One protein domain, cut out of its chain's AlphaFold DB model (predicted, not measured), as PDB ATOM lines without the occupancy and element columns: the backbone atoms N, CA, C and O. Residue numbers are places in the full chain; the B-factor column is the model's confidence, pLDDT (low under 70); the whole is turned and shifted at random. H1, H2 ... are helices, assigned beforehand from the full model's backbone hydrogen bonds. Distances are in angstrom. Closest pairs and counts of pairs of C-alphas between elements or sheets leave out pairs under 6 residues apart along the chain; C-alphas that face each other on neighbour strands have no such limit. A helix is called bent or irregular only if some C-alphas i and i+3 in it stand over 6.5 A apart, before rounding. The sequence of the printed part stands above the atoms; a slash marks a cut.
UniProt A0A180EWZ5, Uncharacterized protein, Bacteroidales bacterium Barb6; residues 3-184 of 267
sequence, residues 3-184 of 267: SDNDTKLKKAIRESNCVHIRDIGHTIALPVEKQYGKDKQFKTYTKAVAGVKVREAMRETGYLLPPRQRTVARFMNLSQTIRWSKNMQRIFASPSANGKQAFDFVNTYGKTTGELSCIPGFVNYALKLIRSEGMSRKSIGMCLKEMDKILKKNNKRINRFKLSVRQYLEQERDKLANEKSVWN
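Overview. This is residues 3 to 184 of the 267 residues of an uncharacterized protein of Bacteroidales bacterium Barb6 (UniProt A0A180EWZ5). The model is two helical lobes set roughly end to end: in one, the long, kinked helix H5 is joined by H7 and H8, with H3, H4 and H6 around them; the other is a bundle of four helices, H2, H9, H10 and H11, running up and down. The two lobes meet where residues 75 to 76 of H5 touch H2, while H1 lies off to one side of the bundle, level with the end that is farther from H5, and touches no helix. The printed part has 182 residues with eleven named helices, H1 to H11 in that order, and no named strand; its class is all helix. It is elongated, spanning 60 by 34 by 29 A, and only just loose, close to compact, with a radius of gyration of the C-alphas of 19.2 A.

Arrangement. Start at H5, residues 74 to 92, which has a kink of 33 degrees near residue 81. H5 is irregular, with C-alphas 76 and 79 lying 7.6 A apart, and so is H4, residues 60 to 64, where C-alphas 60 and 63 are 7.3 A apart. With residues 82 to 89 alone H5 touches H8, residues 110 to 116; their closest C-alphas, of Ile 82 and Thr 113, are 6.1 A apart. H5 also touches H7, residues 105 to 108, closest at the C-alphas of Ser 85 and Val 106, 6.1 A apart. On H7, look next for H3, residues 40 to 55, which only just touches it, with 3 pairs of C-alphas within 8 A, the closest being Ala 48 and Phe 105 at 7.2 A. H3 and H4 are near each other, with 7 pairs of C-alphas within 10 A. H6, residues 100 to 103, is close to H5 but not clearly touching, the closest C-alphas being those of Phe 92 and Lys 100, 6.3 A apart. Now go to the other end of H5, where residues 75 to 76 alone touch H2, residues 24 to 36; the C-alphas of Ala 29 and Met 76 come closest, 5.5 A apart, at a steep tilt of 62 degrees, the same way. H2 touches H11, residues 156 to 173, at a shallow tilt of 26 degrees, opposite ways, closest at the C-alphas of Pro 31 and Phe 161, 5.6 A apart. H2 also touches H9, residues 119 to 133, with its residues 24 to 28 alone, closest at the C-alphas of Gly 25 and Leu 127, 6.6 A apart. H9 and H10, residues 137 to 150, form a helical hairpin, as do H10 and H11; their closest C-alphas are Ala 126 and Cys 143 at 5.8 A, and Arg 137 and Arg 173 at 5.9 A. H1, residues 7 to 15, is apart from H2 and H11, for instance. In H1, H8, H9, H10 and H11 every O i to N i+4 pair is within hydrogen-bond range; it is 7 of 9 in H2, 11 of 12 in H3, 12 of 15 in H5 and 0 of 1 in H4, where 1 of 2 O i to N i+3 pairs is, and H6 and H7 are too short for an i+4 pair.

Along the chain. Find C-alpha 74 at (-46.597, 1.366, 107.015); from there H5 runs 26.1 A to C-alpha 92 at (-46.967, 6.092, 132.682). H11 is 25.5 A long and ends at C-alpha 173, at (-22.587, 1.133, 94.641). H3 measures 22.3 A, H9 21.2 A, H10 20.0 A and H2 18.9 A.

Size, cuts and confidence. The two C-alphas farthest apart, those of Asn 17 and Ser 96, are 63.8 A from each other. The printed part has no cut, and no link between helices is long. The mean pLDDT of the printed part is 86.2; it is under 70 at residues 70 to 74, residue 76 and residues 94 to 100.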
ATOM      1  N   SER A   3     -37.404   3.599  90.840       89.75
ATOM      2  CA  SER A   3     -38.723   3.077  91.213       89.75
ATOM      3  C   SER A   3     -38.748   2.502  92.625       89.75
ATOM      4  O   SER A   3     -37.708   2.200  93.223       89.75
ATOM      5  N   ASP A   4     -39.960   2.305  93.147       81.38
ATOM      6  CA  ASP A   4     -40.145   1.362  94.239       81.38
ATOM      7  C   ASP A   4     -39.836  -0.061  93.734       81.38
ATOM      8  O   ASP A   4     -39.661  -0.327  92.541       81.38
ATOM      9  N   ASN A   5     -39.667  -1.006  94.651       83.69
ATOM     10  CA  ASN A   5     -39.215  -2.353  94.315       83.69
ATOM     11  C   ASN A   5     -40.258  -3.213  93.571       83.69
ATOM     12  O   ASN A   5     -40.082  -4.439  93.539       83.69
ATOM     13  N   ASP A   6     -41.302  -2.608  92.995       87.50
ATOM     14  CA  ASP A   6     -42.375  -3.285  92.276       87.50
ATOM     15  C   ASP A   6     -41.851  -4.119  91.100       87.50
ATOM     16  O   ASP A   6     -40.940  -3.742  90.357       87.50
ATOM     17  N   THR A   7     -42.423  -5.312  90.950       88.56
ATOM     18  CA  THR A   7     -41.964  -6.299  89.965       88.56
ATOM     19  C   THR A   7     -42.267  -5.881  88.529       88.56
ATOM     20  O   THR A   7     -41.460  -6.161  87.640       88.56
ATOM     21  N   LYS A   8     -43.378  -5.172  88.294       91.38
ATOM     22  CA  LYS A   8     -43.761  -4.688  86.964       91.38
ATOM     23  C   LYS A   8     -42.859  -3.536  86.547       91.38
ATOM     24  O   LYS A   8     -42.347  -3.553  85.432       91.38
ATOM     25  N   LEU A   9     -42.592  -2.595  87.458       89.12
ATOM     26  CA  LEU A   9     -41.671  -1.483  87.193       89.12
ATOM     27  C   LEU A   9     -40.244  -1.978  86.944       89.12
ATOM     28  O   LEU A   9     -39.612  -1.558  85.980       89.12
ATOM     29  N   LYS A  10     -39.762  -2.946  87.733       89.25
ATOM     30  CA  LYS A  10     -38.464  -3.600  87.491       89.25
ATOM     31  C   LYS A  10     -38.364  -4.219  86.101       89.25
ATOM     32  O   LYS A  10     -37.336  -4.063  85.445       89.25
ATOM     33  N   LYS A  11     -39.408  -4.933  85.664       90.69
ATOM     34  CA  LYS A  11     -39.460  -5.537  84.328       90.69
ATOM     35  C   LYS A  11     -39.422  -4.456  83.244       90.69
ATOM     36  O   LYS A  11     -38.564  -4.535  82.372       90.69
ATOM     37  N   ALA A  12     -40.265  -3.431  83.361       91.50
ATOM     38  CA  ALA A  12     -40.335  -2.336  82.398       91.50
ATOM     39  C   ALA A  12     -39.007  -1.565  82.273       91.50
ATOM     40  O   ALA A  12     -38.557  -1.302  81.167       91.50
ATOM     41  N   ILE A  13     -38.337  -1.258  83.392       92.00
ATOM     42  CA  ILE A  13     -37.035  -0.562  83.383       92.00
ATOM     43  C   ILE A  13     -35.955  -1.397  82.690       92.00
ATOM     44  O   ILE A  13     -35.118  -0.862  81.965       92.00
ATOM     45  N   ARG A  14     -35.966  -2.714  82.924       88.94
ATOM     46  CA  ARG A  14     -35.030  -3.634  82.274       88.94
ATOM     47  C   ARG A  14     -35.270  -3.681  80.767       88.94
ATOM     48  O   ARG A  14     -34.311  -3.641  80.012       88.94
ATOM     49  N   GLU A  15     -36.530  -3.748  80.344       93.56
ATOM     50  CA  GLU A  15     -36.914  -3.734  78.925       93.56
ATOM     51  C   GLU A  15     -36.611  -2.389  78.251       93.56
ATOM     52  O   GLU A  15     -36.325  -2.354  77.061       93.56
ATOM     53  N   SER A  16     -36.592  -1.288  79.009       91.56
ATOM     54  CA  SER A  16     -36.243   0.039  78.496       91.56
ATOM     55  C   SER A  16     -34.732   0.321  78.461       91.56
ATOM     56  O   SER A  16     -34.355   1.477  78.281       91.56
ATOM     57  N   ASN A  17     -33.867  -0.670  78.719       88.94
ATOM     58  CA  ASN A  17     -32.402  -0.526  78.807       88.94
ATOM     59  C   ASN A  17     -31.920   0.597  79.751       88.94
ATOM     60  O   ASN A  17     -30.823   1.135  79.608       88.94
ATOM     61  N   CYS A  18     -32.731   0.948  80.750       89.75
ATOM     62  CA  CYS A  18     -32.392   1.974  81.723       89.75
ATOM     63  C   CYS A  18     -31.718   1.340  82.941       89.75
ATOM     64  O   CYS A  18     -32.163   0.315  83.458       89.75
ATOM     65  N   VAL A  19     -30.708   2.010  83.502       90.75
ATOM     66  CA  VAL A  19     -30.165   1.612  84.808       90.75
ATOM     67  C   VAL A  19     -31.251   1.784  85.869       90.75
ATOM     68  O   VAL A  19     -31.750   2.891  86.091       90.75
ATOM     69  N   HIS A  20     -31.630   0.694  86.530       92.88
ATOM     70  CA  HIS A  20     -32.594   0.730  87.623       92.88
ATOM     71  C   HIS A  20     -31.921   1.175  88.925       92.88
ATOM     72  O   HIS A  20     -31.049   0.477  89.450       92.88
ATOM     73  N   ILE A  21     -32.386   2.299  89.463       92.81
ATOM     74  CA  ILE A  21     -32.003   2.836  90.769       92.81
ATOM     75  C   ILE A  21     -33.158   2.548  91.722       92.81
ATOM     76  O   ILE A  21     -34.282   2.998  91.505       92.81
ATOM     77  N   ARG A  22     -32.911   1.776  92.773       93.38
ATOM     78  CA  ARG A  22     -33.968   1.477  93.745       93.38
ATOM     79  C   ARG A  22     -34.186   2.673  94.665       93.38
ATOM     80  O   ARG A  22     -33.223   3.246  95.166       93.38
ATOM     81  N   ASP A  23     -35.444   3.006  94.937       93.44
ATOM     82  CA  ASP A  23     -35.761   4.016  95.943       93.44
ATOM     83  C   ASP A  23     -35.278   3.583  97.337       93.44
ATOM     84  O   ASP A  23     -35.604   2.492  97.820       93.44
ATOM     85  N   ILE A  24     -34.522   4.446  98.010       92.88
ATOM     86  CA  ILE A  24     -33.931   4.148  99.311       92.88
ATOM     87  C   ILE A  24     -34.969   4.005 100.428       92.88
ATOM     88  O   ILE A  24     -34.825   3.122 101.277       92.88
ATOM     89  N   GLY A  25     -36.016   4.832 100.441       89.94
ATOM     90  CA  GLY A  25     -37.049   4.808 101.475       89.94
ATOM     91  C   GLY A  25     -37.842   3.508 101.447       89.94
ATOM     92  O   GLY A  25     -37.962   2.825 102.468       89.94
ATOM     93  N   HIS A  26     -38.308   3.128 100.260       89.00
ATOM     94  CA  HIS A  26     -38.999   1.870 100.012       89.00
ATOM     95  C   HIS A  26     -38.075   0.680 100.272       89.00
ATOM     96  O   HIS A  26     -38.472  -0.264 100.953       89.00
ATOM     97  N   THR A  27     -36.824   0.716  99.801       91.88
ATOM     98  CA  THR A  27     -35.909  -0.430  99.937       91.88
ATOM     99  C   THR A  27     -35.487  -0.687 101.381       91.88
ATOM    100  O   THR A  27     -35.511  -1.835 101.823       91.88
ATOM    101  N   ILE A  28     -35.157   0.352 102.153       91.31
ATOM    102  CA  ILE A  28     -34.742   0.204 103.560       91.31
ATOM    103  C   ILE A  28     -35.918  -0.209 104.466       91.31
ATOM    104  O   ILE A  28     -35.706  -0.797 105.530       91.31
ATOM    105  N   ALA A  29     -37.165   0.022 104.049       88.25
ATOM    106  CA  ALA A  29     -38.335  -0.463 104.776       88.25
ATOM    107  C   ALA A  29     -38.564  -1.981 104.623       88.25
ATOM    108  O   ALA A  29     -39.102  -2.603 105.545       88.25
ATOM    109  N   LEU A  30     -38.124  -2.598 103.518       90.06
ATOM    110  CA  LEU A  30     -38.367  -4.023 103.235       90.06
ATOM    111  C   LEU A  30     -37.787  -4.973 104.296       90.06
ATOM    112  O   LEU A  30     -38.498  -5.891 104.711       90.06
ATOM    113  N   PRO A  31     -36.546  -4.799 104.800       89.69
ATOM    114  CA  PRO A  31     -36.031  -5.642 105.875       89.69
ATOM    115  C   PRO A  31     -36.862  -5.543 107.159       89.69
ATOM    116  O   PRO A  31     -37.051  -6.553 107.837       89.69
ATOM    117  N   VAL A  32     -37.398  -4.358 107.480       87.06
ATOM    118  CA  VAL A  32     -38.289  -4.169 108.636       87.06
ATOM    119  C   VAL A  32     -39.606  -4.906 108.402       87.06
ATOM    120  O   VAL A  32     -40.056  -5.657 109.263       87.06
ATOM    121  N   GLU A  33     -40.195  -4.767 107.217       88.31
ATOM    122  CA  GLU A  33     -41.419  -5.476 106.845       88.31
ATOM    123  C   GLU A  33     -41.247  -6.998 106.884       88.31
ATOM    124  O   GLU A  33     -42.072  -7.700 107.465       88.31
ATOM    125  N   LYS A  34     -40.147  -7.524 106.342       88.25
ATOM    126  CA  LYS A  34     -39.856  -8.964 106.353       88.25
ATOM    127  C   LYS A  34     -39.745  -9.513 107.776       88.25
ATOM    128  O   LYS A  34     -40.165 -10.638 108.033       88.25
ATOM    129  N   GLN A  35     -39.180  -8.732 108.695       84.88
ATOM    130  CA  GLN A  35     -38.987  -9.147 110.083       84.88
ATOM    131  C   GLN A  35     -40.254  -9.012 110.931       84.88
ATOM    132  O   GLN A  35     -40.560  -9.914 111.706       84.88
ATOM    133  N   TYR A  36     -40.983  -7.904 110.792       83.50
ATOM    134  CA  TYR A  36     -42.084  -7.545 111.692       83.50
ATOM    135  C   TYR A  36     -43.474  -7.737 111.068       83.50
ATOM    136  O   TYR A  36     -44.467  -7.835 111.784       83.50
ATOM    137  N   GLY A  37     -43.577  -7.867 109.745       83.69
ATOM    138  CA  GLY A  37     -44.844  -8.014 109.022       83.69
ATOM    139  C   GLY A  37     -45.610  -9.296 109.334       83.69
ATOM    140  O   GLY A  37     -46.834  -9.316 109.213       83.69
ATOM    141  N   LYS A  38     -44.925 -10.352 109.792       84.75
ATOM    142  CA  LYS A  38     -45.544 -11.596 110.285       84.75
ATOM    143  C   LYS A  38     -45.388 -11.800 111.796       84.75
ATOM    144  O   LYS A  38     -45.944 -12.758 112.322       84.75
ATOM    145  N   ASP A  39     -44.692 -10.905 112.495       85.88
ATOM    146  CA  ASP A  39     -44.441 -11.030 113.931       85.88
ATOM    147  C   ASP A  39     -45.738 -10.835 114.736       85.88
ATOM    148  O   ASP A  39     -46.417  -9.809 114.625       85.88
ATOM    149  N   LYS A  40     -46.105 -11.844 115.538       87.88
ATOM    150  CA  LYS A  40     -47.370 -11.861 116.292       87.88
ATOM    151  C   LYS A  40     -47.432 -10.718 117.306       87.88
ATOM    152  O   LYS A  40     -48.461 -10.057 117.395       87.88
ATOM    153  N   GLN A  41     -46.339 -10.448 118.022       84.19
ATOM    154  CA  GLN A  41     -46.302  -9.382 119.028       84.19
ATOM    155  C   GLN A  41     -46.459  -8.003 118.382       84.19
ATOM    156  O   GLN A  41     -47.250  -7.188 118.847       84.19
ATOM    157  N   PHE A  42     -45.771  -7.758 117.269       83.50
ATOM    158  CA  PHE A  42     -45.860  -6.508 116.523       83.50
ATOM    159  C   PHE A  42     -47.250  -6.286 115.912       83.50
ATOM    160  O   PHE A  42     -47.778  -5.170 115.948       83.50
ATOM    161  N   LYS A  43     -47.892  -7.342 115.395       86.75
ATOM    162  CA  LYS A  43     -49.285  -7.275 114.925       86.75
ATOM    163  C   LYS A  43     -50.258  -6.941 116.052       86.75
ATOM    164  O   LYS A  43     -51.114  -6.076 115.877       86.75
ATOM    165  N   THR A  44     -50.117  -7.576 117.212       88.69
ATOM    166  CA  THR A  44     -50.983  -7.276 118.359       88.69
ATOM    167  C   THR A  44     -50.759  -5.851 118.860       88.69
ATOM    168  O   THR A  44     -51.729  -5.131 119.086       88.69
ATOM    169  N   TYR A  45     -49.504  -5.403 118.935       86.81
ATOM    170  CA  TYR A  45     -49.161  -4.023 119.276       86.81
ATOM    171  C   TYR A  45     -49.801  -3.015 118.313       86.81
ATOM    172  O   TYR A  45     -50.511  -2.108 118.738       86.81
ATOM    173  N   THR A  46     -49.603  -3.185 117.003       86.12
ATOM    174  CA  THR A  46     -50.153  -2.264 115.994       86.12
ATOM    175  C   THR A  46     -51.682  -2.229 116.018       86.12
ATOM    176  O   THR A  46     -52.251  -1.142 115.902       86.12
ATOM    177  N   LYS A  47     -52.341  -3.373 116.260       88.75
ATOM    178  CA  LYS A  47     -53.795  -3.459 116.473       88.75
ATOM    179  C   LYS A  47     -54.241  -2.727 117.741       88.75
ATOM    180  O   LYS A  47     -55.253  -2.032 117.703       88.75
ATOM    181  N   ALA A  48     -53.497  -2.841 118.841       88.62
ATOM    182  CA  ALA A  48     -53.798  -2.127 120.080       88.62
ATOM    183  C   ALA A  48     -53.690  -0.603 119.898       88.62
ATOM    184  O   ALA A  48     -54.617   0.117 120.266       88.62
ATOM    185  N   VAL A  49     -52.631  -0.130 119.227       88.50
ATOM    186  CA  VAL A  49     -52.467   1.285 118.845       88.50
ATOM    187  C   VAL A  49     -53.656   1.771 118.004       88.50
ATOM    188  O   VAL A  49     -54.223   2.825 118.290       88.50
ATOM    189  N   ALA A  50     -54.074   1.003 116.992       88.44
ATOM    190  CA  ALA A  50     -55.230   1.352 116.166       88.44
ATOM    191  C   ALA A  50     -56.539   1.390 116.973       88.44
ATOM    192  O   ALA A  50     -57.348   2.298 116.796       88.44
ATOM    193  N   GLY A  51     -56.737   0.424 117.876       88.31
ATOM    194  CA  GLY A  51     -57.940   0.322 118.698       88.31
ATOM    195  C   GLY A  51     -58.088   1.477 119.687       88.31
ATOM    196  O   GLY A  51     -59.172   2.042 119.801       88.31
ATOM    197  N   VAL A  52     -57.002   1.874 120.355       87.94
ATOM    198  CA  VAL A  52     -57.012   3.020 121.282       87.94
ATOM    199  C   VAL A  52     -57.342   4.317 120.562       87.94
ATOM    200  O   VAL A  52     -58.084   5.134 121.097       87.94
ATOM    201  N   LYS A  53     -56.882   4.470 119.315       86.69
ATOM    202  CA  LYS A  53     -57.217   5.646 118.516       86.69
ATOM    203  C   LYS A  53     -58.730   5.854 118.369       86.69
ATOM    204  O   LYS A  53     -59.179   6.991 118.347       86.69
ATOM    205  N   VAL A  54     -59.491   4.769 118.225       86.56
ATOM    206  CA  VAL A  54     -60.951   4.823 118.073       86.56
ATOM    207  C   VAL A  54     -61.632   4.975 119.433       86.56
ATOM    208  O   VAL A  54     -62.504   5.822 119.577       86.56
ATOM    209  N   ARG A  55     -61.220   4.187 120.435       88.19
ATOM    210  CA  ARG A  55     -61.877   4.157 121.755       88.19
ATOM    211  C   ARG A  55     -61.701   5.438 122.569       88.19
ATOM    212  O   ARG A  55     -62.625   5.832 123.268       88.19
ATOM    213  N   GLU A  56     -60.534   6.072 122.484       88.81
ATOM    214  CA  GLU A  56     -60.187   7.234 123.313       88.81
ATOM    215  C   GLU A  56     -60.396   8.574 122.582       88.81
ATOM    216  O   GLU A  56     -60.098   9.626 123.136       88.81
ATOM    217  N   ALA A  57     -60.918   8.564 121.347       86.38
ATOM    218  CA  ALA A  57     -61.017   9.756 120.496       86.38
ATOM    219  C   ALA A  57     -61.815  10.916 121.112       86.38
ATOM    220  O   ALA A  57     -61.485  12.074 120.879       86.38
ATOM    221  N   MET A  58     -62.868  10.595 121.866       89.44
ATOM    222  CA  MET A  58     -63.806  11.559 122.460       89.44
ATOM    223  C   MET A  58     -63.743  11.565 123.993       89.44
ATOM    224  O   MET A  58     -64.648  12.071 124.647       89.44
ATOM    225  N   ARG A  59     -62.706  10.953 124.574       87.50
ATOM    226  CA  ARG A  59     -62.483  10.908 126.023       87.50
ATOM    227  C   ARG A  59     -61.506  12.004 126.433       87.50
ATOM    228  O   ARG A  59     -60.779  12.538 125.599       87.50
ATOM    229  N   GLU A  60     -61.426  12.284 127.729       85.06
ATOM    230  CA  GLU A  60     -60.458  13.240 128.290       85.06
ATOM    231  C   GLU A  60     -59.002  12.867 127.968       85.06
ATOM    232  O   GLU A  60     -58.142  13.730 127.856       85.06
ATOM    233  N   THR A  61     -58.726  11.584 127.734       85.62
ATOM    234  CA  THR A  61     -57.437  11.026 127.289       85.62
ATOM    235  C   THR A  61     -57.140  11.248 125.799       85.62
ATOM    236  O   THR A  61     -56.079  10.841 125.318       85.62
ATOM    237  N   GLY A  62     -58.031  11.895 125.041       85.00
ATOM    238  CA  GLY A  62     -57.904  12.094 123.593       85.00
ATOM    239  C   GLY A  62     -56.648  12.869 123.162       85.00
ATOM    240  O   GLY A  62     -56.145  12.685 122.054       85.00
ATOM    241  N   TYR A  63     -56.053  13.673 124.042       86.75
ATOM    242  CA  TYR A  63     -54.779  14.350 123.759       86.75
ATOM    243  C   TYR A  63     -53.572  13.387 123.699       86.75
ATOM    244  O   TYR A  63     -52.512  13.759 123.198       86.75
ATOM    245  N   LEU A  64     -53.726  12.138 124.161       89.12
ATOM    246  CA  LEU A  64     -52.685  11.099 124.169       89.12
ATOM    247  C   LEU A  64     -52.746  10.160 122.952       89.12
ATOM    248  O   LEU A  64     -51.981   9.192 122.873       89.12
ATOM    249  N   LEU A  65     -53.650  10.404 121.999       90.00
ATOM    250  CA  LEU A  65     -53.887   9.491 120.880       90.00
ATOM    251  C   LEU A  65     -52.627   9.268 120.024       90.00
ATOM    252  O   LEU A  65     -51.849  10.193 119.770       90.00
ATOM    253  N   PRO A  66     -52.430   8.041 119.513       88.75
ATOM    254  CA  PRO A  66     -51.300   7.745 118.650       88.75
ATOM    255  C   PRO A  66     -51.415   8.429 117.279       88.75
ATOM    256  O   PRO A  66     -52.521   8.703 116.790       88.75
ATOM    257  N   PRO A  67     -50.278   8.626 116.581       86.88
ATOM    258  CA  PRO A  67     -50.279   9.152 115.222       86.88
ATOM    259  C   PRO A  67     -51.071   8.240 114.274       86.88
ATOM    260  O   PRO A  67     -51.212   7.032 114.483       86.88
ATOM    261  N   ARG A  68     -51.584   8.814 113.179       80.38
ATOM    262  CA  ARG A  68     -52.325   8.054 112.163       80.38
ATOM    263  C   ARG A  68     -51.430   6.984 111.530       80.38
ATOM    264  O   ARG A  68     -50.472   7.301 110.835       80.38
ATOM    265  N   GLN A  69     -51.805   5.718 111.700       73.69
ATOM    266  CA  GLN A  69     -51.159   4.607 111.008       73.69
ATOM    267  C   GLN A  69     -51.539   4.625 109.523       73.69
ATOM    268  O   GLN A  69     -52.721   4.650 109.172       73.69
ATOM    269  N   ARG A  70     -50.535   4.621 108.639       69.00
ATOM    270  CA  ARG A  70     -50.760   4.438 107.200       69.00
ATOM    271  C   ARG A  70     -50.935   2.951 106.891       69.00
ATOM    272  O   ARG A  70     -50.210   2.117 107.426       69.00
ATOM    273  N   THR A  71     -51.879   2.630 106.012       58.53
ATOM    274  CA  THR A  71     -52.088   1.269 105.492       58.53
ATOM    275  C   THR A  71     -51.053   0.912 104.421       58.53
ATOM    276  O   THR A  71     -50.571  -0.218 104.382       58.53
ATOM    277  N   VAL A  72     -50.655   1.898 103.611       56.66
ATOM    278  CA  VAL A  72     -49.604   1.812 102.584       56.66
ATOM    279  C   VAL A  72     -48.281   2.342 103.144       56.66
ATOM    280  O   VAL A  72     -48.282   3.331 103.879       56.66
ATOM    281  N   ALA A  73     -47.160   1.689 102.813       62.16
ATOM    282  CA  ALA A  73     -45.819   2.059 103.289       62.16
ATOM    283  C   ALA A  73     -45.728   2.183 104.829       62.16
ATOM    284  O   ALA A  73     -45.046   3.051 105.385       62.16
ATOM    285  N   ARG A  74     -46.450   1.311 105.549       67.75
ATOM    286  CA  ARG A  74     -46.597   1.366 107.015       67.75
ATOM    287  C   ARG A  74     -45.254   1.342 107.756       67.75
ATOM    288  O   ARG A  74     -45.080   2.052 108.742       67.75
ATOM    289  N   PHE A  75     -44.289   0.575 107.245       73.31
ATOM    290  CA  PHE A  75     -42.969   0.406 107.857       73.31
ATOM    291  C   PHE A  75     -42.049   1.616 107.655       73.31
ATOM    292  O   PHE A  75     -41.218   1.878 108.520       73.31
ATOM    293  N   MET A  76     -42.263   2.418 106.604       69.62
ATOM    294  CA  MET A  76     -41.573   3.705 106.426       69.62
ATOM    295  C   MET A  76     -41.996   4.740 107.480       69.62
ATOM    296  O   MET A  76     -41.229   5.632 107.824       69.62
ATOM    297  N   ASN A  77     -43.209   4.615 108.029       72.44
ATOM    298  CA  ASN A  77     -43.798   5.592 108.952       72.44
ATOM    299  C   ASN A  77     -43.756   5.144 110.424       72.44
ATOM    300  O   ASN A  77     -44.355   5.777 111.294       72.44
ATOM    301  N   LEU A  78     -43.029   4.064 110.726       77.75
ATOM    302  CA  LEU A  78     -43.000   3.464 112.061       77.75
ATOM    303  C   LEU A  78     -42.312   4.355 113.113       77.75
ATOM    304  O   LEU A  78     -42.562   4.223 114.312       77.75
ATOM    305  N   SER A  79     -41.472   5.294 112.668       77.75
ATOM    306  CA  SER A  79     -40.719   6.222 113.519       77.75
ATOM    307  C   SER A  79     -41.617   7.039 114.456       77.75
ATOM    308  O   SER A  79     -41.311   7.162 115.644       77.75
ATOM    309  N   GLN A  80     -42.746   7.548 113.951       82.81
ATOM    310  CA  GLN A  80     -43.687   8.353 114.733       82.81
ATOM    311  C   GLN A  80     -44.383   7.509 115.801       82.81
ATOM    312  O   GLN A  80     -44.456   7.921 116.957       82.81
ATOM    313  N   THR A  81     -44.833   6.304 115.443       84.81
ATOM    314  CA  THR A  81     -45.477   5.380 116.385       84.81
ATOM    315  C   THR A  81     -44.512   4.932 117.481       84.81
ATOM    316  O   THR A  81     -44.883   4.946 118.650       84.81
ATOM    317  N   ILE A  82     -43.256   4.605 117.146       84.31
ATOM    318  CA  ILE A  82     -42.241   4.231 118.147       84.31
ATOM    319  C   ILE A  82     -41.939   5.403 119.087       84.31
ATOM    320  O   ILE A  82     -41.845   5.205 120.298       84.31
ATOM    321  N   ARG A  83     -41.795   6.624 118.554       86.00
ATOM    322  CA  ARG A  83     -41.555   7.826 119.367       86.00
ATOM    323  C   ARG A  83     -42.714   8.091 120.324       86.00
ATOM    324  O   ARG A  83     -42.471   8.287 121.510       86.00
ATOM    325  N   TRP A  84     -43.946   8.045 119.818       89.31
ATOM    326  CA  TRP A  84     -45.152   8.147 120.637       89.31
ATOM    327  C   TRP A  84     -45.140   7.091 121.747       89.31
ATOM    328  O   TRP A  84     -45.232   7.442 122.915       89.31
ATOM    329  N   SER A  85     -44.884   5.824 121.409       88.25
ATOM    330  CA  SER A  85     -44.845   4.727 122.383       88.25
ATOM    331  C   SER A  85     -43.832   4.966 123.500       88.25
ATOM    332  O   SER A  85     -44.143   4.732 124.661       88.25
ATOM    333  N   LYS A  86     -42.630   5.457 123.173       85.94
ATOM    334  CA  LYS A  86     -41.609   5.793 124.175       85.94
ATOM    335  C   LYS A  86     -42.030   6.948 125.079       85.94
ATOM    336  O   LYS A  86     -41.745   6.916 126.271       85.94
ATOM    337  N   ASN A  87     -42.682   7.965 124.524       88.12
ATOM    338  CA  ASN A  87     -43.189   9.081 125.317       88.12
ATOM    339  C   ASN A  87     -44.300   8.612 126.264       88.12
ATOM    340  O   ASN A  87     -44.260   8.944 127.443       88.12
ATOM    341  N   MET A  88     -45.209   7.758 125.790       87.69
ATOM    342  CA  MET A  88     -46.246   7.150 126.626       87.69
ATOM    343  C   MET A  88     -45.652   6.298 127.762       87.69
ATOM    344  O   MET A  88     -46.101   6.414 128.896       87.69
ATOM    345  N   GLN A  89     -44.597   5.510 127.504       85.12
ATOM    346  CA  GLN A  89     -43.885   4.756 128.557       85.12
ATOM    347  C   GLN A  89     -43.332   5.675 129.650       85.12
ATOM    348  O   GLN A  89     -43.419   5.349 130.827       85.12
ATOM    349  N   ARG A  90     -42.783   6.837 129.271       83.88
ATOM    350  CA  ARG A  90     -42.274   7.826 130.235       83.88
ATOM    351  C   ARG A  90     -43.393   8.455 131.056       83.88
ATOM    352  O   ARG A  90     -43.231   8.606 132.258       83.88
ATOM    353  N   ILE A  91     -44.517   8.791 130.422       82.88
ATOM    354  CA  ILE A  91     -45.683   9.367 131.106       82.88
ATOM    355  C   ILE A  91     -46.231   8.377 132.144       82.88
ATOM    356  O   ILE A  91     -46.433   8.747 133.296       82.88
ATOM    357  N   PHE A  92     -46.401   7.103 131.778       78.56
ATOM    358  CA  PHE A  92     -46.967   6.092 132.682       78.56
ATOM    359  C   PHE A  92     -45.983   5.483 133.682       78.56
ATOM    360  O   PHE A  92     -46.410   4.748 134.575       78.56
ATOM    361  N   ALA A  93     -44.692   5.802 133.574       73.81
ATOM    362  CA  ALA A  93     -43.749   5.568 134.660       73.81
ATOM    363  C   ALA A  93     -44.069   6.451 135.885       73.81
ATOM    364  O   ALA A  93     -43.684   6.097 136.996       73.81
ATOM    365  N   SER A  94     -44.812   7.554 135.706       67.31
ATOM    366  CA  SER A  94     -45.294   8.392 136.807       67.31
ATOM    367  C   SER A  94     -46.493   7.749 137.542       67.31
ATOM    368  O   SER A  94     -47.406   7.230 136.886       67.31
ATOM    369  N   PRO A  95     -46.544   7.779 138.889       54.59
ATOM    370  CA  PRO A  95     -47.643   7.208 139.677       54.59
ATOM    371  C   PRO A  95     -49.009   7.898 139.508       54.59
ATOM    372  O   PRO A  95     -50.027   7.258 139.747       54.59
ATOM    373  N   SER A  96     -49.054   9.166 139.083       57.88
ATOM    374  CA  SER A  96     -50.258  10.023 139.117       57.88
ATOM    375  C   SER A  96     -51.046  10.124 137.799       57.88
ATOM    376  O   SER A  96     -51.952  10.946 137.677       57.88
ATOM    377  N   ALA A  97     -50.712   9.326 136.781       60.66
ATOM    378  CA  ALA A  97     -51.313   9.464 135.454       60.66
ATOM    379  C   ALA A  97     -52.695   8.782 135.343       60.66
ATOM    380  O   ALA A  97     -52.787   7.555 135.241       60.66
ATOM    381  N   ASN A  98     -53.765   9.583 135.268       58.78
ATOM    382  CA  ASN A  98     -55.091   9.126 134.829       58.78
ATOM    383  C   ASN A  98     -55.026   8.560 133.394       58.78
ATOM    384  O   ASN A  98     -54.285   9.053 132.544       58.78
ATOM    385  N   GLY A  99     -55.793   7.498 133.111       61.44
ATOM    386  CA  GLY A  99     -55.821   6.837 131.795       61.44
ATOM    387  C   GLY A  99     -54.820   5.687 131.605       61.44
ATOM    388  O   GLY A  99     -54.805   5.077 130.537       61.44
ATOM    389  N   LYS A 100     -54.032   5.338 132.635       66.38
ATOM    390  CA  LYS A 100     -53.018   4.260 132.620       66.38
ATOM    391  C   LYS A 100     -53.542   2.949 132.009       66.38
ATOM    392  O   LYS A 100     -52.971   2.434 131.051       66.38
ATOM    393  N   GLN A 101     -54.726   2.512 132.439       72.50
ATOM    394  CA  GLN A 101     -55.332   1.241 132.029       72.50
ATOM    395  C   GLN A 101     -55.631   1.149 130.519       72.50
ATOM    396  O   GLN A 101     -55.434   0.103 129.901       72.50
ATOM    397  N   ALA A 102     -56.060   2.249 129.885       77.12
ATOM    398  CA  ALA A 102     -56.389   2.260 128.455       77.12
ATOM    399  C   ALA A 102     -55.144   2.128 127.556       77.12
ATOM    400  O   ALA A 102     -55.243   1.667 126.412       77.12
ATOM    401  N   PHE A 103     -53.971   2.500 128.077       85.00
ATOM    402  CA  PHE A 103     -52.706   2.527 127.347       85.00
ATOM    403  C   PHE A 103     -51.645   1.555 127.892       85.00
ATOM    404  O   PHE A 103     -50.551   1.499 127.329       85.00
ATOM    405  N   ASP A 104     -51.956   0.736 128.901       82.50
ATOM    406  CA  ASP A 104     -51.018  -0.200 129.550       82.50
ATOM    407  C   ASP A 104     -50.296  -1.135 128.572       82.50
ATOM    408  O   ASP A 104     -49.132  -1.494 128.773       82.50
ATOM    409  N   PHE A 105     -50.943  -1.461 127.449       84.62
ATOM    410  CA  PHE A 105     -50.344  -2.257 126.378       84.62
ATOM    411  C   PHE A 105     -48.992  -1.689 125.901       84.62
ATOM    412  O   PHE A 105     -48.111  -2.436 125.480       84.62
ATOM    413  N   VAL A 106     -48.789  -0.372 125.979       83.81
ATOM    414  CA  VAL A 106     -47.535   0.294 125.609       83.81
ATOM    415  C   VAL A 106     -46.346  -0.230 126.428       83.81
ATOM    416  O   VAL A 106     -45.244  -0.368 125.883       83.81
ATOM    417  N   ASN A 107     -46.567  -0.552 127.705       80.56
ATOM    418  CA  ASN A 107     -45.556  -1.134 128.585       80.56
ATOM    419  C   ASN A 107     -45.356  -2.621 128.271       80.56
ATOM    420  O   ASN A 107     -44.216  -3.073 128.157       80.56
ATOM    421  N   THR A 108     -46.439  -3.359 127.995       80.06
ATOM    422  CA  THR A 108     -46.387  -4.771 127.566       80.06
ATOM    423  C   THR A 108     -45.494  -4.974 126.338       80.06
ATOM    424  O   THR A 108     -44.756  -5.954 126.251       80.06
ATOM    425  N   TYR A 109     -45.503  -4.025 125.395       75.88
ATOM    426  CA  TYR A 109     -44.688  -4.076 124.174       75.88
ATOM    427  C   TYR A 109     -43.404  -3.227 124.248       75.88
ATOM    428  O   TYR A 109     -42.762  -2.955 123.223       75.88
ATOM    429  N   GLY A 110     -42.982  -2.826 125.452       70.62
ATOM    430  CA  GLY A 110     -41.791  -2.004 125.676       70.62
ATOM    431  C   GLY A 110     -40.498  -2.620 125.146       70.62
ATOM    432  O   GLY A 110     -39.690  -1.943 124.512       70.62
ATOM    433  N   LYS A 111     -40.343  -3.938 125.287       71.56
ATOM    434  CA  LYS A 111     -39.179  -4.670 124.768       71.56
ATOM    435  C   LYS A 111     -39.092  -4.613 123.236       71.56
ATOM    436  O   LYS A 111     -38.031  -4.306 122.691       71.56
ATOM    437  N   THR A 112     -40.210  -4.837 122.545       71.44
ATOM    438  CA  THR A 112     -40.301  -4.816 121.073       71.44
ATOM    439  C   THR A 112     -40.065  -3.414 120.514       71.44
ATOM    440  O   THR A 112     -39.331  -3.238 119.541       71.44
ATOM    441  N   THR A 113     -40.638  -2.390 121.151       70.25
ATOM    442  CA  THR A 113     -40.428  -0.987 120.758       70.25
ATOM    443  C   THR A 113     -39.003  -0.512 121.053       70.25
ATOM    444  O   THR A 113     -38.422   0.216 120.248       70.25
ATOM    445  N   GLY A 114     -38.396  -0.973 122.150       72.94
ATOM    446  CA  GLY A 114     -37.001  -0.706 122.499       72.94
ATOM    447  C   GLY A 114     -36.008  -1.290 121.492       72.94
ATOM    448  O   GLY A 114     -35.084  -0.584 121.076       72.94
ATOM    449  N   GLU A 115     -36.222  -2.534 121.054       74.88
ATOM    450  CA  GLU A 115     -35.431  -3.197 120.004       74.88
ATOM    451  C   GLU A 115     -35.497  -2.434 118.675       74.88
ATOM    452  O   GLU A 115     -34.465  -2.105 118.088       74.88
ATOM    453  N   LEU A 116     -36.710  -2.090 118.238       76.94
ATOM    454  CA  LEU A 116     -36.952  -1.359 116.994       76.94
ATOM    455  C   LEU A 116     -36.404   0.068 117.014       76.94
ATOM    456  O   LEU A 116     -36.202   0.659 115.961       76.94
ATOM    457  N   SER A 117     -36.184   0.654 118.188       77.69
ATOM    458  CA  SER A 117     -36.013   2.101 118.293       77.69
ATOM    459  C   SER A 117     -34.742   2.686 117.686       77.69
ATOM    460  O   SER A 117     -34.729   3.877 117.373       77.69
ATOM    461  N   CYS A 118     -33.700   1.879 117.489       82.31
ATOM    462  CA  CYS A 118     -32.465   2.323 116.843       82.31
ATOM    463  C   CYS A 118     -32.604   2.373 115.309       82.31
ATOM    464  O   CYS A 118     -31.962   3.202 114.668       82.31
ATOM    465  N   ILE A 119     -33.476   1.536 114.724       86.38
ATOM    466  CA  ILE A 119     -33.667   1.438 113.268       86.38
ATOM    467  C   ILE A 119     -34.139   2.780 112.682       86.38
ATOM    468  O   ILE A 119     -33.443   3.295 111.811       86.38
ATOM    469  N   PRO A 120     -35.226   3.420 113.170       84.62
ATOM    470  CA  PRO A 120     -35.662   4.721 112.667       84.62
ATOM    471  C   PRO A 120     -34.583   5.804 112.678       84.62
ATOM    472  O   PRO A 120     -34.586   6.659 111.798       84.62
ATOM    473  N   GLY A 121     -33.671   5.780 113.658       86.12
ATOM    474  CA  GLY A 121     -32.555   6.725 113.725       86.12
ATOM    475  C   GLY A 121     -31.648   6.611 112.502       86.12
ATOM    476  O   GLY A 121     -31.412   7.603 111.816       86.12
ATOM    477  N   PHE A 122     -31.227   5.386 112.178       91.50
ATOM    478  CA  PHE A 122     -30.432   5.114 110.983       91.50
ATOM    479  C   PHE A 122     -31.211   5.381 109.684       91.50
ATOM    480  O   PHE A 122     -30.683   6.035 108.789       91.50
ATOM    481  N   VAL A 123     -32.469   4.936 109.581       90.25
ATOM    482  CA  VAL A 123     -33.284   5.151 108.369       90.25
ATOM    483  C   VAL A 123     -33.428   6.643 108.061       90.25
ATOM    484  O   VAL A 123     -33.211   7.058 106.926       90.25
ATOM    485  N   ASN A 124     -33.731   7.465 109.071       88.88
ATOM    486  CA  ASN A 124     -33.843   8.913 108.898       88.88
ATOM    487  C   ASN A 124     -32.510   9.552 108.487       88.88
ATOM    488  O   ASN A 124     -32.511  10.451 107.649       88.88
ATOM    489  N   TYR A 125     -31.389   9.093 109.054       93.25
ATOM    490  CA  TYR A 125     -30.059   9.550 108.650       93.25
ATOM    491  C   TYR A 125     -29.788   9.237 107.174       93.25
ATOM    492  O   TYR A 125     -29.465  10.145 106.412       93.25
ATOM    493  N   ALA A 126     -29.979   7.981 106.761       94.00
ATOM    494  CA  ALA A 126     -29.725   7.543 105.393       94.00
ATOM    495  C   ALA A 126     -30.616   8.283 104.383       94.00
ATOM    496  O   ALA A 126     -30.124   8.771 103.370       94.00
ATOM    497  N   LEU A 127     -31.910   8.443 104.690       91.94
ATOM    498  CA  LEU A 127     -32.832   9.221 103.861       91.94
ATOM    499  C   LEU A 127     -32.394  10.679 103.742       91.94
ATOM    500  O   LEU A 127     -32.382  11.218 102.640       91.94
ATOM    501  N   LYS A 128     -32.031  11.320 104.859       93.06
ATOM    502  CA  LYS A 128     -31.591  12.718 104.854       93.06
ATOM    503  C   LYS A 128     -30.336  12.888 104.001       93.06
ATOM    504  O   LYS A 128     -30.338  13.750 103.132       93.06
ATOM    505  N   LEU A 129     -29.323  12.048 104.223       95.38
ATOM    506  CA  LEU A 129     -28.051  12.108 103.508       95.38
ATOM    507  C   LEU A 129     -28.239  11.925 101.998       95.38
ATOM    508  O   LEU A 129     -27.756  12.729 101.210       95.38
ATOM    509  N   ILE A 130     -28.977  10.893 101.589       94.31
ATOM    510  CA  ILE A 130     -29.162  10.570 100.169       94.31
ATOM    511  C   ILE A 130     -30.068  11.585  99.467       94.31
ATOM    512  O   ILE A 130     -29.906  11.816  98.274       94.31
ATOM    513  N   ARG A 131     -30.988  12.240 100.186       90.75
ATOM    514  CA  ARG A 131     -31.774  13.355  99.634       90.75
ATOM    515  C   ARG A 131     -30.947  14.620  99.442       90.75
ATOM    516  O   ARG A 131     -31.201  15.339  98.486       90.75
ATOM    517  N   SER A 132     -30.017  14.912 100.350       90.75
ATOM    518  CA  SER A 132     -29.215  16.138 100.279       90.75
ATOM    519  C   SER A 132     -28.013  16.016  99.349       90.75
ATOM    520  O   SER A 132     -27.709  16.961  98.634       90.75
ATOM    521  N   GLU A 133     -27.323  14.875  99.362       92.88
ATOM    522  CA  GLU A 133     -26.061  14.679  98.629       92.88
ATOM    523  C   GLU A 133     -26.198  13.750  97.414       92.88
ATOM    524  O   GLU A 133     -25.262  13.615  96.629       92.88
ATOM    525  N   GLY A 134     -27.342  13.078  97.262       93.88
ATOM    526  CA  GLY A 134     -27.494  11.991  96.303       93.88
ATOM    527  C   GLY A 134     -26.774  10.707  96.729       93.88
ATOM    528  O   GLY A 134     -26.022  10.637  97.708       93.88
ATOM    529  N   MET A 135     -27.025   9.641  95.982       95.38
ATOM    530  CA  MET A 135     -26.372   8.348  96.132       95.38
ATOM    531  C   MET A 135     -25.074   8.315  95.330       95.38
ATOM    532  O   MET A 135     -25.092   8.331  94.102       95.38
ATOM    533  N   SER A 136     -23.956   8.253  96.044       96.81
ATOM    534  CA  SER A 136     -22.595   8.167  95.518       96.81
ATOM    535  C   SER A 136     -21.790   7.171  96.348       96.81
ATOM    536  O   SER A 136     -22.212   6.762  97.435       96.81
ATOM    537  N   ARG A 137     -20.592   6.794  95.889       95.94
ATOM    538  CA  ARG A 137     -19.700   5.911  96.661       95.94
ATOM    539  C   ARG A 137     -19.374   6.501  98.040       95.94
ATOM    540  O   ARG A 137     -19.388   5.776  99.038       95.94
ATOM    541  N   LYS A 138     -19.196   7.827  98.114       96.62
ATOM    542  CA  LYS A 138     -18.993   8.577  99.363       96.62
ATOM    543  C   LYS A 138     -20.202   8.479 100.299       96.62
ATOM    544  O   LYS A 138     -20.036   8.063 101.448       96.62
ATOM    545  N   SER A 139     -21.404   8.835  99.834       97.12
ATOM    546  CA  SER A 139     -22.593   8.849 100.699       97.12
ATOM    547  C   SER A 139     -23.007   7.439 101.133       97.12
ATOM    548  O   SER A 139     -23.397   7.239 102.283       97.12
ATOM    549  N   ILE A 140     -22.797   6.428 100.281       97.06
ATOM    550  CA  ILE A 140     -22.939   5.011 100.643       97.06
ATOM    551  C   ILE A 140     -21.966   4.629 101.765       97.06
ATOM    552  O   ILE A 140     -22.383   4.043 102.767       97.06
ATOM    553  N   GLY A 141     -20.685   4.990 101.643       97.06
ATOM    554  CA  GLY A 141     -19.687   4.741 102.687       97.06
ATOM    555  C   GLY A 141     -20.056   5.389 104.026       97.06
ATOM    556  O   GLY A 141     -19.927   4.761 105.078       97.06
ATOM    557  N   MET A 142     -20.585   6.616 103.995       97.69
ATOM    558  CA  MET A 142     -21.100   7.306 105.183       97.69
ATOM    559  C   MET A 142     -22.316   6.590 105.787       97.69
ATOM    560  O   MET A 142     -22.349   6.380 106.999       97.69
ATOM    561  N   CYS A 143     -23.273   6.138 104.966       97.19
ATOM    562  CA  CYS A 143     -24.394   5.321 105.434       97.19
ATOM    563  C   CYS A 143     -23.921   4.041 106.131       97.19
ATOM    564  O   CYS A 143     -24.413   3.730 107.212       97.19
ATOM    565  N   LEU A 144     -22.965   3.308 105.554       97.06
ATOM    566  CA  LEU A 144     -22.448   2.073 106.153       97.06
ATOM    567  C   LEU A 144     -21.770   2.338 107.506       97.06
ATOM    568  O   LEU A 144     -22.064   1.643 108.479       97.06
ATOM    569  N   LYS A 145     -20.935   3.382 107.595       96.69
ATOM    570  CA  LYS A 145     -20.284   3.793 108.852       96.69
ATOM    571  C   LYS A 145     -21.305   4.183 109.924       96.69
ATOM    572  O   LYS A 145     -21.229   3.704 111.056       96.69
ATOM    573  N   GLU A 146     -22.286   5.016 109.577       96.06
ATOM    574  CA  GLU A 146     -23.298   5.459 110.541       96.06
ATOM    575  C   GLU A 146     -24.239   4.311 110.945       96.06
ATOM    576  O   GLU A 146     -24.666   4.237 112.097       96.06
ATOM    577  N   MET A 147     -24.513   3.361 110.045       95.19
ATOM    578  CA  MET A 147     -25.255   2.138 110.365       95.19
ATOM    579  C   MET A 147     -24.559   1.343 111.470       95.19
ATOM    580  O   MET A 147     -25.205   0.962 112.446       95.19
ATOM    581  N   ASP A 148     -23.252   1.104 111.340       93.25
ATOM    582  CA  ASP A 148     -22.479   0.366 112.341       93.25
ATOM    583  C   ASP A 148     -22.405   1.124 113.679       93.25
ATOM    584  O   ASP A 148     -22.494   0.509 114.744       93.25
ATOM    585  N   LYS A 149     -22.357   2.461 113.633       93.06
ATOM    586  CA  LYS A 149     -22.362   3.332 114.816       93.06
ATOM    587  C   LYS A 149     -23.714   3.405 115.536       93.06
ATOM    588  O   LYS A 149     -23.725   3.431 116.765       93.06
ATOM    589  N   ILE A 150     -24.840   3.470 114.824       91.19
ATOM    590  CA  ILE A 150     -26.185   3.564 115.428       91.19
ATOM    591  C   ILE A 150     -26.670   2.184 115.889       91.19
ATOM    592  O   ILE A 150     -27.283   2.046 116.950       91.19
ATOM    593  N   LEU A 151     -26.392   1.143 115.104       89.81
ATOM    594  CA  LEU A 151     -26.885  -0.215 115.325       89.81
ATOM    595  C   LEU A 151     -25.832  -1.092 116.024       89.81
ATOM    596  O   LEU A 151     -25.484  -2.166 115.534       89.81
ATOM    597  N   LYS A 152     -25.342  -0.635 117.187       84.50
ATOM    598  CA  LYS A 152     -24.314  -1.337 117.990       84.50
ATOM    599  C   LYS A 152     -24.815  -2.612 118.671       84.50
ATOM    600  O   LYS A 152     -24.026  -3.486 119.010       84.50
ATOM    601  N   LYS A 153     -26.121  -2.703 118.936       79.19
ATOM    602  CA  LYS A 153     -26.702  -3.818 119.694       79.19
ATOM    603  C   LYS A 153     -26.577  -5.120 118.906       79.19
ATOM    604  O   LYS A 153     -27.156  -5.240 117.826       79.19
ATOM    605  N   ASN A 154     -25.902  -6.108 119.490       75.44
ATOM    606  CA  ASN A 154     -25.791  -7.437 118.906       75.44
ATOM    607  C   ASN A 154     -27.100  -8.212 119.113       75.44
ATOM    608  O   ASN A 154     -27.339  -8.835 120.145       75.44
ATOM    609  N   ASN A 155     -27.992  -8.105 118.135       83.88
ATOM    610  CA  ASN A 155     -29.288  -8.765 118.133       83.88
ATOM    611  C   ASN A 155     -29.523  -9.384 116.753       83.88
ATOM    612  O   ASN A 155     -29.328  -8.721 115.736       83.88
ATOM    613  N   LYS A 156     -30.009 -10.633 116.707       88.19
ATOM    614  CA  LYS A 156     -30.301 -11.362 115.460       88.19
ATOM    615  C   LYS A 156     -31.153 -10.553 114.466       88.19
ATOM    616  O   LYS A 156     -30.882 -10.592 113.267       88.19
ATOM    617  N   ARG A 157     -32.174  -9.816 114.923       86.81
ATOM    618  CA  ARG A 157     -33.019  -8.959 114.064       86.81
ATOM    619  C   ARG A 157     -32.245  -7.758 113.521       86.81
ATOM    620  O   ARG A 157     -32.265  -7.527 112.312       86.81
ATOM    621  N   ILE A 158     -31.498  -7.064 114.379       88.62
ATOM    622  CA  ILE A 158     -30.655  -5.927 113.979       88.62
ATOM    623  C   ILE A 158     -29.580  -6.378 112.983       88.62
ATOM    624  O   ILE A 158     -29.430  -5.756 111.937       88.62
ATOM    625  N   ASN A 159     -28.907  -7.502 113.228       90.81
ATOM    626  CA  ASN A 159     -27.877  -8.032 112.331       90.81
ATOM    627  C   ASN A 159     -28.452  -8.396 110.953       90.81
ATOM    628  O   ASN A 159     -27.865  -8.052 109.931       90.81
ATOM    629  N   ARG A 160     -29.645  -9.007 110.902       91.62
ATOM    630  CA  ARG A 160     -30.346  -9.265 109.630       91.62
ATOM    631  C   ARG A 160     -30.727  -7.980 108.893       91.62
ATOM    632  O   ARG A 160     -30.654  -7.946 107.666       91.62
ATOM    633  N   PHE A 161     -31.138  -6.941 109.623       91.62
ATOM    634  CA  PHE A 161     -31.420  -5.627 109.041       91.62
ATOM    635  C   PHE A 161     -30.140  -5.024 108.446       91.62
ATOM    636  O   PHE A 161     -30.134  -4.686 107.264       91.62
ATOM    637  N   LYS A 162     -29.045  -4.987 109.219       93.88
ATOM    638  CA  LYS A 162     -27.729  -4.501 108.772       93.88
ATOM    639  C   LYS A 162     -27.254  -5.212 107.509       93.88
ATOM    640  O   LYS A 162     -26.855  -4.548 106.562       93.88
ATOM    641  N   LEU A 163     -27.333  -6.543 107.483       94.94
ATOM    642  CA  LEU A 163     -26.909  -7.343 106.335       94.94
ATOM    643  C   LEU A 163     -27.726  -7.006 105.082       94.94
ATOM    644  O   LEU A 163     -27.157  -6.774 104.022       94.94
ATOM    645  N   SER A 164     -29.052  -6.911 105.220       94.88
ATOM    646  CA  SER A 164     -29.940  -6.594 104.093       94.88
ATOM    647  C   SER A 164     -29.687  -5.187 103.537       94.88
ATOM    648  O   SER A 164     -29.653  -4.999 102.324       94.88
ATOM    649  N   VAL A 165     -29.497  -4.195 104.415       95.19
ATOM    650  CA  VAL A 165     -29.198  -2.815 104.000       95.19
ATOM    651  C   VAL A 165     -27.804  -2.711 103.386       95.19
ATOM    652  O   VAL A 165     -27.650  -2.039 102.372       95.19
ATOM    653  N   ARG A 166     -26.801  -3.389 103.957       96.94
ATOM    654  CA  ARG A 166     -25.440  -3.432 103.407       96.94
ATOM    655  C   ARG A 166     -25.442  -4.001 101.993       96.94
ATOM    656  O   ARG A 166     -24.965  -3.334 101.085       96.94
ATOM    657  N   GLN A 167     -26.081  -5.156 101.802       96.81
ATOM    658  CA  GLN A 167     -26.213  -5.789 100.492       96.81
ATOM    659  C   GLN A 167     -26.915  -4.868  99.484       96.81
ATOM    660  O   GLN A 167     -26.496  -4.769  98.337       96.81
ATOM    661  N   TYR A 168     -27.976  -4.173  99.907       95.69
ATOM    662  CA  TYR A 168     -28.644  -3.170  99.079       95.69
ATOM    663  C   TYR A 168     -27.685  -2.053  98.640       95.69
ATOM    664  O   TYR A 168     -27.585  -1.774  97.447       95.69
ATOM    665  N   LEU A 169     -26.990  -1.429  99.592       96.19
ATOM    666  CA  LEU A 169     -26.103  -0.300  99.328       96.19
ATOM    667  C   LEU A 169     -24.907  -0.701  98.459       96.19
ATOM    668  O   LEU A 169     -24.535   0.051  97.567       96.19
ATOM    669  N   GLU A 170     -24.333  -1.882  98.683       96.00
ATOM    670  CA  GLU A 170     -23.244  -2.423  97.861       96.00
ATOM    671  C   GLU A 170     -23.721  -2.703  96.431       96.00
ATOM    672  O   GLU A 170     -23.098  -2.242  95.483       96.00
ATOM    673  N   GLN A 171     -24.898  -3.312  96.261       95.38
ATOM    674  CA  GLN A 171     -25.491  -3.514  94.935       95.38
ATOM    675  C   GLN A 171     -25.772  -2.206  94.186       95.38
ATOM    676  O   GLN A 171     -25.694  -2.194  92.963       95.38
ATOM    677  N   GLU A 172     -26.164  -1.121  94.864       95.00
ATOM    678  CA  GLU A 172     -26.297   0.182  94.193       95.00
ATOM    679  C   GLU A 172     -24.932   0.814  93.905       95.00
ATOM    680  O   GLU A 172     -24.748   1.404  92.842       95.00
ATOM    681  N   ARG A 173     -23.962   0.651  94.815       94.81
ATOM    682  CA  ARG A 173     -22.587   1.133  94.641       94.81
ATOM    683  C   ARG A 173     -21.941   0.545  93.391       94.81
ATOM    684  O   ARG A 173     -21.292   1.280  92.657       94.81
ATOM    685  N   ASP A 174     -22.133  -0.748  93.149       94.62
ATOM    686  CA  ASP A 174     -21.494  -1.467  92.043       94.62
ATOM    687  C   ASP A 174     -22.053  -1.055  90.671       94.62
ATOM    688  O   ASP A 174     -21.400  -1.249  89.650       94.62
ATOM    689  N   LYS A 175     -23.235  -0.426  90.630       94.19
ATOM    690  CA  LYS A 175     -23.786   0.143  89.393       94.19
ATOM    691  C   LYS A 175     -23.214   1.535  89.076       94.19
ATOM    692  O   LYS A 175     -23.370   2.005  87.951       94.19
ATOM    693  N   LEU A 176     -22.606   2.225  90.048       93.44
ATOM    694  CA  LEU A 176     -22.037   3.561  89.843       93.44
ATOM    695  C   LEU A 176     -20.792   3.470  88.954       93.44
ATOM    696  O   LEU A 176     -19.806   2.827  89.322       93.44
ATOM    697  N   ALA A 177     -20.816   4.181  87.825       89.44
ATOM    698  CA  ALA A 177     -19.755   4.131  86.820       89.44
ATOM    699  C   ALA A 177     -18.381   4.565  87.363       89.44
ATOM    700  O   ALA A 177     -17.359   3.999  86.985       89.44
ATOM    701  N   ASN A 178     -18.335   5.568  88.248       90.88
ATOM    702  CA  ASN A 178     -17.093   6.095  88.828       90.88
ATOM    703  C   ASN A 178     -17.330   6.837  90.162       90.88
ATOM    704  O   ASN A 178     -18.467   6.997  90.605       90.88
ATOM    705  N   GLU A 179     -16.257   7.329  90.790       88.19
ATOM    706  CA  GLU A 179     -16.302   8.084  92.061       88.19
ATOM    707  C   GLU A 179     -17.089   9.401  91.989       88.19
ATOM    708  O   GLU A 179     -17.621   9.860  92.998       88.19
ATOM    709  N   LYS A 180     -17.195  10.004  90.799       90.25
ATOM    710  CA  LYS A 180     -17.954  11.245  90.577       90.25
ATOM    711  C   LYS A 180     -19.440  10.987  90.318       90.25
ATOM    712  O   LYS A 180     -20.212  11.935  90.220       90.25
ATOM    713  N   SER A 181     -19.851   9.725  90.179       92.88
ATOM    714  CA  SER A 181     -21.235   9.368  89.885       92.88
ATOM    715  C   SER A 181     -22.122   9.646  91.095       92.88
ATOM    716  O   SER A 181     -21.892   9.120  92.188       92.88
ATOM    717  N   VAL A 182     -23.153  10.460  90.877       94.38
ATOM    718  CA  VAL A 182     -24.161  10.798  91.881       94.38
ATOM    719  C   VAL A 182     -25.539  10.576  91.280       94.38
ATOM    720  O   VAL A 182     -25.868  11.129  90.232       94.38
ATOM    721  N   TRP A 183     -26.356   9.769  91.948       93.44
ATOM    722  CA  TRP A 183     -27.720   9.474  91.525       93.44
ATOM    723  C   TRP A 183     -28.748   9.979  92.520       93.44
ATOM    724  O   TRP A 183     -28.605   9.821  93.730       93.44
ATOM    725  N   ASN A 184     -29.860  10.492  92.007       91.44
ATOM    726  CA  ASN A 184     -31.065  10.598  92.814       91.44
ATOM    727  C   ASN A 184     -31.566   9.176  93.102       91.44
ATOM    728  O   ASN A 184     -31.811   8.410  92.174       91.44
TER     729      ASN A 184